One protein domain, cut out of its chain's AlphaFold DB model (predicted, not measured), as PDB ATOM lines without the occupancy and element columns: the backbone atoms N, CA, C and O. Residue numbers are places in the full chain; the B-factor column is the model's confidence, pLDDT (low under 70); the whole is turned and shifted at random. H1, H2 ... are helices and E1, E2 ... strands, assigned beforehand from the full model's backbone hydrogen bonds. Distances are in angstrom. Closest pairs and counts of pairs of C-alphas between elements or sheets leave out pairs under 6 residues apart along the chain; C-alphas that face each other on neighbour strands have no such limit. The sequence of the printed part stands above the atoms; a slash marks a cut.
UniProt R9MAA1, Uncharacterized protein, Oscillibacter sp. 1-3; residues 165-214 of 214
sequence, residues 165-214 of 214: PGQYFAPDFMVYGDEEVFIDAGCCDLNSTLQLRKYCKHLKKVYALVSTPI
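AT A GLANCE: This is residues 165 to 214 of the 214 residues of an uncharacterized protein of Oscillibacter sp. 1-3 (UniProt R9MAA1). Two parallel strands, E1 and E2, lie side by side as a narrow ribbon, and one short helix, H1, packs over one face of it; the chain runs along E1, folds back through H1 and then runs along E2. A stretch of 14 residues with no named element, 165 to 178, leads into E1, and residues 210 to 214 run on past the end of E2. The printed part has 50 residues with one named helix and two named strands, in the order E1, H1, E2; the sheet's order is E1, E2, all parallel. The class is mixed, helices and strands, though under half of the residues, 21, are in named elements. The whole is only just compact, close to loose, with a radius of gyration of the C-alphas of 11.2 A, and only just elongated, with spans of 33 by 22 by 14 A.

HOW THE PARTS SIT: The sheet is made of E1, residues 179 to 185, and E2, residues 202 to 209. They are parallel neighbours, with 14 degrees between their directions. The C-alphas of Glu 179 and His 202 face each other at 4.8 A, and those of Ala 185 and Leu 209 at 4.8 A. N 182 and O 205 are within hydrogen-bond range at 2.9 A, and so are N 207 and O 182 at 2.8 A. E2 bends by 51 degrees at residue 205. H1, residues 191 to 196, comes between the strands in the chain. Its closest C-alphas to E1 are those of Thr 193 and Asp 184, 6.5 A apart; its closest to E2 are those of Thr 193 and Val 206, 7.5 A apart. E1, H1 and E2 form a strand-helix-strand unit, two parallel neighbour strands with a helix between them along the chain, and its crossover is right-handed. In H1 every O i to N i+4 pair is within hydrogen-bond range.

IN THESE COORDINATES: E1 begins at C-alpha 179, at (102.333, 152.744, 126.445), and measures 19.1 A from first to last C-alpha. E2 measures 20.3 A and ends at C-alpha 209, at (114.156, 136.711, 122.130). H1 measures 8.8 A and begins at C-alpha 191, at (106.410, 140.639, 112.676).

THE WHOLE: The two C-alphas farthest apart are those of Asp 172 and Pro 213, at 34.3 A. The printed part has no cut and ends at Ile 214, the chain's last residue. The links from E1 to H1 and from H1 to E2 are tight, with 5 residues each. The mean pLDDT of the printed part is 86.3, and residues 165 to 166 and 213 to 214 are under 70.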
ATOM      1  N   PRO A 165      95.748 138.097 111.497       58.34
ATOM      2  CA  PRO A 165      96.113 139.367 112.121       58.34
ATOM      3  C   PRO A 165      95.725 139.420 113.607       58.34
ATOM      4  O   PRO A 165      96.175 140.327 114.315       58.34
ATOM      5  N   GLY A 166      94.897 138.475 114.070       64.31
ATOM      6  CA  GLY A 166      94.370 138.404 115.423       64.31
ATOM      7  C   GLY A 166      95.071 137.415 116.345       64.31
ATOM      8  O   GLY A 166      94.830 137.492 117.546       64.31
ATOM      9  N   GLN A 167      95.978 136.581 115.818       74.56
ATOM     10  CA  GLN A 167      96.593 135.441 116.513       74.56
ATOM     11  C   GLN A 167      97.057 135.748 117.943       74.56
ATOM     12  O   GLN A 167      96.919 134.918 118.837       74.56
ATOM     13  N   TYR A 168      97.639 136.931 118.150       82.56
ATOM     14  CA  TYR A 168      98.130 137.362 119.460       82.56
ATOM     15  C   TYR A 168      97.356 138.542 120.028       82.56
ATOM     16  O   TYR A 168      97.177 138.618 121.241       82.56
ATOM     17  N   PHE A 169      96.947 139.482 119.167       87.69
ATOM     18  CA  PHE A 169      96.597 140.822 119.626       87.69
ATOM     19  C   PHE A 169      95.133 141.228 119.445       87.69
ATOM     20  O   PHE A 169      94.740 142.261 119.980       87.69
ATOM     21  N   ALA A 170      94.317 140.425 118.759       83.44
ATOM     22  CA  ALA A 170      92.888 140.710 118.611       83.44
ATOM     23  C   ALA A 170      91.913 139.893 119.485       83.44
ATOM     24  O   ALA A 170      90.718 140.020 119.223       83.44
ATOM     25  N   PRO A 171      92.306 139.056 120.471       81.44
ATOM     26  CA  PRO A 171      91.291 138.394 121.277       81.44
ATOM     27  C   PRO A 171      90.556 139.417 122.153       81.44
ATOM     28  O   PRO A 171      91.178 140.310 122.729       81.44
ATOM     29  N   ASP A 172      89.243 139.245 122.304       83.00
ATOM     30  CA  ASP A 172      88.353 140.212 122.971       83.00
ATOM     31  C   ASP A 172      88.706 140.488 124.446       83.00
ATOM     32  O   ASP A 172      88.280 141.489 125.018       83.00
ATOM     33  N   PHE A 173      89.486 139.608 125.080       83.06
ATOM     34  CA  PHE A 173      89.937 139.764 126.464       83.06
ATOM     35  C   PHE A 173      91.238 140.571 126.612       83.06
ATOM     36  O   PHE A 173      91.633 140.870 127.741       83.06
ATOM     37  N   MET A 174      91.930 140.901 125.518       87.88
ATOM     38  CA  MET A 174      93.141 141.720 125.566       87.88
ATOM     39  C   MET A 174      92.791 143.207 125.567       87.88
ATOM     40  O   MET A 174      92.035 143.694 124.730       87.88
ATOM     41  N   VAL A 175      93.394 143.944 126.498       88.56
ATOM     42  CA  VAL A 175      93.258 145.399 126.620       88.56
ATOM     43  C   VAL A 175      94.648 146.008 126.576       88.56
ATOM     44  O   VAL A 175      95.542 145.553 127.286       88.56
ATOM     45  N   TYR A 176      94.812 147.045 125.759       90.75
ATOM     46  CA  TYR A 176      96.090 147.716 125.542       90.75
ATOM     47  C   TYR A 176      96.090 149.102 126.164       90.75
ATOM     48  O   TYR A 176      95.110 149.847 126.073       90.75
ATOM     49  N   GLY A 177      97.212 149.452 126.779       90.06
ATOM     50  CA  GLY A 177      97.490 150.799 127.234       90.06
ATOM     51  C   GLY A 177      97.979 151.712 126.110       90.06
ATOM     52  O   GLY A 177      98.277 151.305 124.985       90.06
ATOM     53  N   ASP A 178      98.123 152.991 126.452       91.12
ATOM     54  CA  ASP A 178      98.766 153.966 125.570       91.12
ATOM     55  C   ASP A 178     100.271 153.679 125.410       91.12
ATOM     56  O   ASP A 178     100.814 153.898 124.327       91.12
ATOM     57  N   GLU A 179     100.928 153.160 126.456       95.38
ATOM     58  CA  GLU A 179     102.333 152.744 126.445       95.38
ATOM     59  C   GLU A 179     102.481 151.253 126.760       95.38
ATOM     60  O   GLU A 179     102.150 150.824 127.863       95.38
ATOM     61  N   GLU A 180     103.060 150.484 125.837       95.06
ATOM     62  CA  GLU A 180     103.285 149.045 126.019       95.06
ATOM     63  C   GLU A 180     104.770 148.684 126.144       95.06
ATOM     64  O   GLU A 180     105.644 149.288 125.510       95.06
ATOM     65  N   VAL A 181     105.061 147.656 126.945       95.50
ATOM     66  CA  VAL A 181     106.365 146.977 126.987       95.50
ATOM     67  C   VAL A 181     106.147 145.525 126.590       95.50
ATOM     68  O   VAL A 181     105.444 144.793 127.277       95.50
ATOM     69  N   PHE A 182     106.777 145.099 125.499       94.62
ATOM     70  CA  PHE A 182     106.511 143.795 124.896       94.62
ATOM     71  C   PHE A 182     107.693 142.839 125.030       94.62
ATOM     72  O   PHE A 182     108.847 143.229 124.846       94.62
ATOM     73  N   ILE A 183     107.401 141.573 125.326       95.25
ATOM     74  CA  ILE A 183     108.367 140.475 125.274       95.25
ATOM     75  C   ILE A 183     108.008 139.620 124.058       95.25
ATOM     76  O   ILE A 183     107.051 138.851 124.097       95.25
ATOM     77  N   ASP A 184     108.778 139.761 122.981       93.06
ATOM     78  CA  ASP A 184     108.605 138.998 121.743       93.06
ATOM     79  C   ASP A 184     109.441 137.713 121.828       93.06
ATOM     80  O   ASP A 184     110.585 137.643 121.363       93.06
ATOM     81  N   ALA A 185     108.903 136.723 122.542       91.62
ATOM     82  CA  ALA A 185     109.544 135.430 122.743       91.62
ATOM     83  C   ALA A 185     109.294 134.510 121.539       91.62
ATOM     84  O   ALA A 185     108.209 133.956 121.378       91.62
ATOM     85  N   GLY A 186     110.320 134.330 120.704       87.25
ATOM     86  CA  GLY A 186     110.214 133.669 119.401       87.25
ATOM     87  C   GLY A 186     110.096 134.660 118.243       87.25
ATOM     88  O   GLY A 186     109.387 134.384 117.280       87.25
ATOM     89  N   CYS A 187     110.790 135.801 118.328       85.75
ATOM     90  CA  CYS A 187     110.527 136.955 117.471       85.75
ATOM     91  C   CYS A 187     110.728 136.719 115.970       85.75
ATOM     92  O   CYS A 187     110.076 137.392 115.180       85.75
ATOM     93  N   CYS A 188     111.589 135.777 115.568       85.44
ATOM     94  CA  CYS A 188     111.885 135.440 114.170       85.44
ATOM     95  C   CYS A 188     112.214 136.678 113.305       85.44
ATOM     96  O   CYS A 188     113.370 137.079 113.231       85.44
ATOM     97  N   ASP A 189     111.209 137.281 112.663       84.50
ATOM     98  CA  ASP A 189     111.284 138.456 111.784       84.50
ATOM     99  C   ASP A 189     110.712 139.748 112.417       84.50
ATOM    100  O   ASP A 189     110.502 140.740 111.719       84.50
ATOM    101  N   LEU A 190     110.448 139.746 113.729       89.38
ATOM    102  CA  LEU A 190     109.795 140.818 114.498       89.38
ATOM    103  C   LEU A 190     108.384 141.178 114.005       89.38
ATOM    104  O   LEU A 190     107.845 142.220 114.388       89.38
ATOM    105  N   ASN A 191     107.741 140.333 113.190       87.00
ATOM    106  CA  ASN A 191     106.410 140.639 112.676       87.00
ATOM    107  C   ASN A 191     105.387 140.813 113.810       87.00
ATOM    108  O   ASN A 191     104.592 141.746 113.752       87.00
ATOM    109  N   SER A 192     105.437 139.998 114.869       88.19
ATOM    110  CA  SER A 192     104.555 140.146 116.040       88.19
ATOM    111  C   SER A 192     104.734 141.508 116.716       88.19
ATOM    112  O   SER A 192     103.758 142.224 116.937       88.19
ATOM    113  N   THR A 193     105.978 141.934 116.941       90.88
ATOM    114  CA  THR A 193     106.291 143.286 117.430       90.88
ATOM    115  C   THR A 193     105.686 144.383 116.544       90.88
ATOM    116  O   THR A 193     105.114 145.353 117.048       90.88
ATOM    117  N   LEU A 194     105.783 144.248 115.216       89.19
ATOM    118  CA  LEU A 194     105.198 145.216 114.283       89.19
ATOM    119  C   LEU A 194     103.664 145.218 114.322       89.19
ATOM    120  O   LEU A 194     103.066 146.285 114.189       89.19
ATOM    121  N   GLN A 195     103.023 144.062 114.527       88.25
ATOM    122  CA  GLN A 195     101.568 143.980 114.672       88.25
ATOM    123  C   GLN A 195     101.088 144.661 115.959       88.25
ATOM    124  O   GLN A 195     100.123 145.418 115.890       88.25
ATOM    125  N   LEU A 196     101.775 144.481 117.095       90.00
ATOM    126  CA  LEU A 196     101.390 145.102 118.372       90.00
ATOM    127  C   LEU A 196     101.293 146.632 118.280       90.00
ATOM    128  O   LEU A 196     100.402 147.235 118.874       90.00
ATOM    129  N   ARG A 197     102.148 147.274 117.471       88.69
ATOM    130  CA  ARG A 197     102.107 148.734 117.246       88.69
ATOM    131  C   ARG A 197     100.774 149.247 116.697       88.69
ATOM    132  O   ARG A 197     100.546 150.450 116.736       88.69
ATOM    133  N   LYS A 198      99.923 148.375 116.154       88.31
ATOM    134  CA  LYS A 198      98.576 148.732 115.688       88.31
ATOM    135  C   LYS A 198      97.560 148.841 116.830       88.31
ATOM    136  O   LYS A 198      96.511 149.438 116.628       88.31
ATOM    137  N   TYR A 199      97.871 148.277 117.997       88.62
ATOM    138  CA  TYR A 199      96.962 148.154 119.137       88.62
ATOM    139  C   TYR A 199      97.299 149.109 120.295       88.62
ATOM    140  O   TYR A 199      96.433 149.394 121.114       88.62
ATOM    141  N   CYS A 200      98.518 149.658 120.340       89.38
ATOM    142  CA  CYS A 200      98.944 150.655 121.329       89.38
ATOM    143  C   CYS A 200      99.396 151.965 120.662       89.38
ATOM    144  O   CYS A 200      99.926 151.946 119.548       89.38
ATOM    145  N   LYS A 201      99.278 153.106 121.355       88.88
ATOM    146  CA  LYS A 201      99.765 154.398 120.824       88.88
ATOM    147  C   LYS A 201     101.291 154.464 120.764       88.88
ATOM    148  O   LYS A 201     101.850 155.009 119.811       88.88
ATOM    149  N   HIS A 202     101.970 153.918 121.770       93.50
ATOM    150  CA  HIS A 202     103.420 153.945 121.882       93.50
ATOM    151  C   HIS A 202     103.971 152.617 122.408       93.50
ATOM    152  O   HIS A 202     103.719 152.212 123.538       93.50
ATOM    153  N   LEU A 203     104.792 151.950 121.601       92.88
ATOM    154  CA  LEU A 203     105.545 150.784 122.048       92.88
ATOM    155  C   LEU A 203     106.856 151.257 122.681       92.88
ATOM    156  O   LEU A 203     107.819 151.564 121.978       92.88
ATOM    157  N   LYS A 204     106.872 151.343 124.012       94.94
ATOM    158  CA  LYS A 204     107.955 151.939 124.804       94.94
ATOM    159  C   LYS A 204     109.244 151.130 124.732       94.94
ATOM    160  O   LYS A 204     110.339 151.690 124.697       94.94
ATOM    161  N   LYS A 205     109.123 149.803 124.764       95.69
ATOM    162  CA  LYS A 205     110.267 148.890 124.720       95.69
ATOM    163  C   LYS A 205     109.859 147.506 124.232       95.69
ATOM    164  O   LYS A 205     108.761 147.043 124.523       95.69
ATOM    165  N   VAL A 206     110.787 146.840 123.552       95.62
ATOM    166  CA  VAL A 206     110.649 145.450 123.107       95.62
ATOM    167  C   VAL A 206     111.848 144.646 123.589       95.62
ATOM    168  O   VAL A 206     112.993 145.046 123.380       95.62
ATOM    169  N   TYR A 207     111.581 143.508 124.220       95.25
ATOM    170  CA  TYR A 207     112.561 142.467 124.500       95.25
ATOM    171  C   TYR A 207     112.343 141.335 123.501       95.25
ATOM    172  O   TYR A 207     111.444 140.517 123.673       95.25
ATOM    173  N   ALA A 208     113.139 141.319 122.435       93.12
ATOM    174  CA  ALA A 208     113.052 140.304 121.394       93.12
ATOM    175  C   ALA A 208     113.988 139.136 121.715       93.12
ATOM    176  O   ALA A 208     115.193 139.329 121.878       93.12
ATOM    177  N   LEU A 209     113.426 137.933 121.814       91.75
ATOM    178  CA  LEU A 209     114.156 136.711 122.130       91.75
ATOM    179  C   LEU A 209     113.989 135.719 120.980       91.75
ATOM    180  O   LEU A 209     112.873 135.442 120.544       91.75
ATOM    181  N   VAL A 210     115.092 135.142 120.513       87.44
ATOM    182  CA  VAL A 210     115.092 134.098 119.485       87.44
ATOM    183  C   VAL A 210     116.038 132.982 119.915       87.44
ATOM    184  O   VAL A 210     117.140 133.237 120.394       87.44
ATOM    185  N   SER A 211     115.590 131.731 119.802       77.00
ATOM    186  CA  SER A 211     116.372 130.556 120.214       77.00
ATOM    187  C   SER A 211     117.364 130.084 119.148       77.00
ATOM    188  O   SER A 211     118.200 129.226 119.416       77.00
ATOM    189  N   THR A 212     117.261 130.614 117.932       70.06
ATOM    190  CA  THR A 212     118.143 130.318 116.801       70.06
ATOM    191  C   THR A 212     118.945 131.561 116.426       70.06
ATOM    192  O   THR A 212     118.377 132.652 116.454       70.06
ATOM    193  N   PRO A 213     120.227 131.428 116.038       59.16
ATOM    194  CA  PRO A 213     120.972 132.540 115.456       59.16
ATOM    195  C   PRO A 213     120.218 133.082 114.235       59.16
ATOM    196  O   PRO A 213     119.718 132.287 113.433       59.16
ATOM    197  N   ILE A 214     120.109 134.408 114.144       51.97
ATOM    198  CA  ILE A 214     119.577 135.122 112.972       51.97
ATOM    199  C   ILE A 214     120.638 135.120 111.872       51.97
ATOM    200  O   ILE A 214     121.821 135.351 112.215       51.97
TER     201      ILE A 214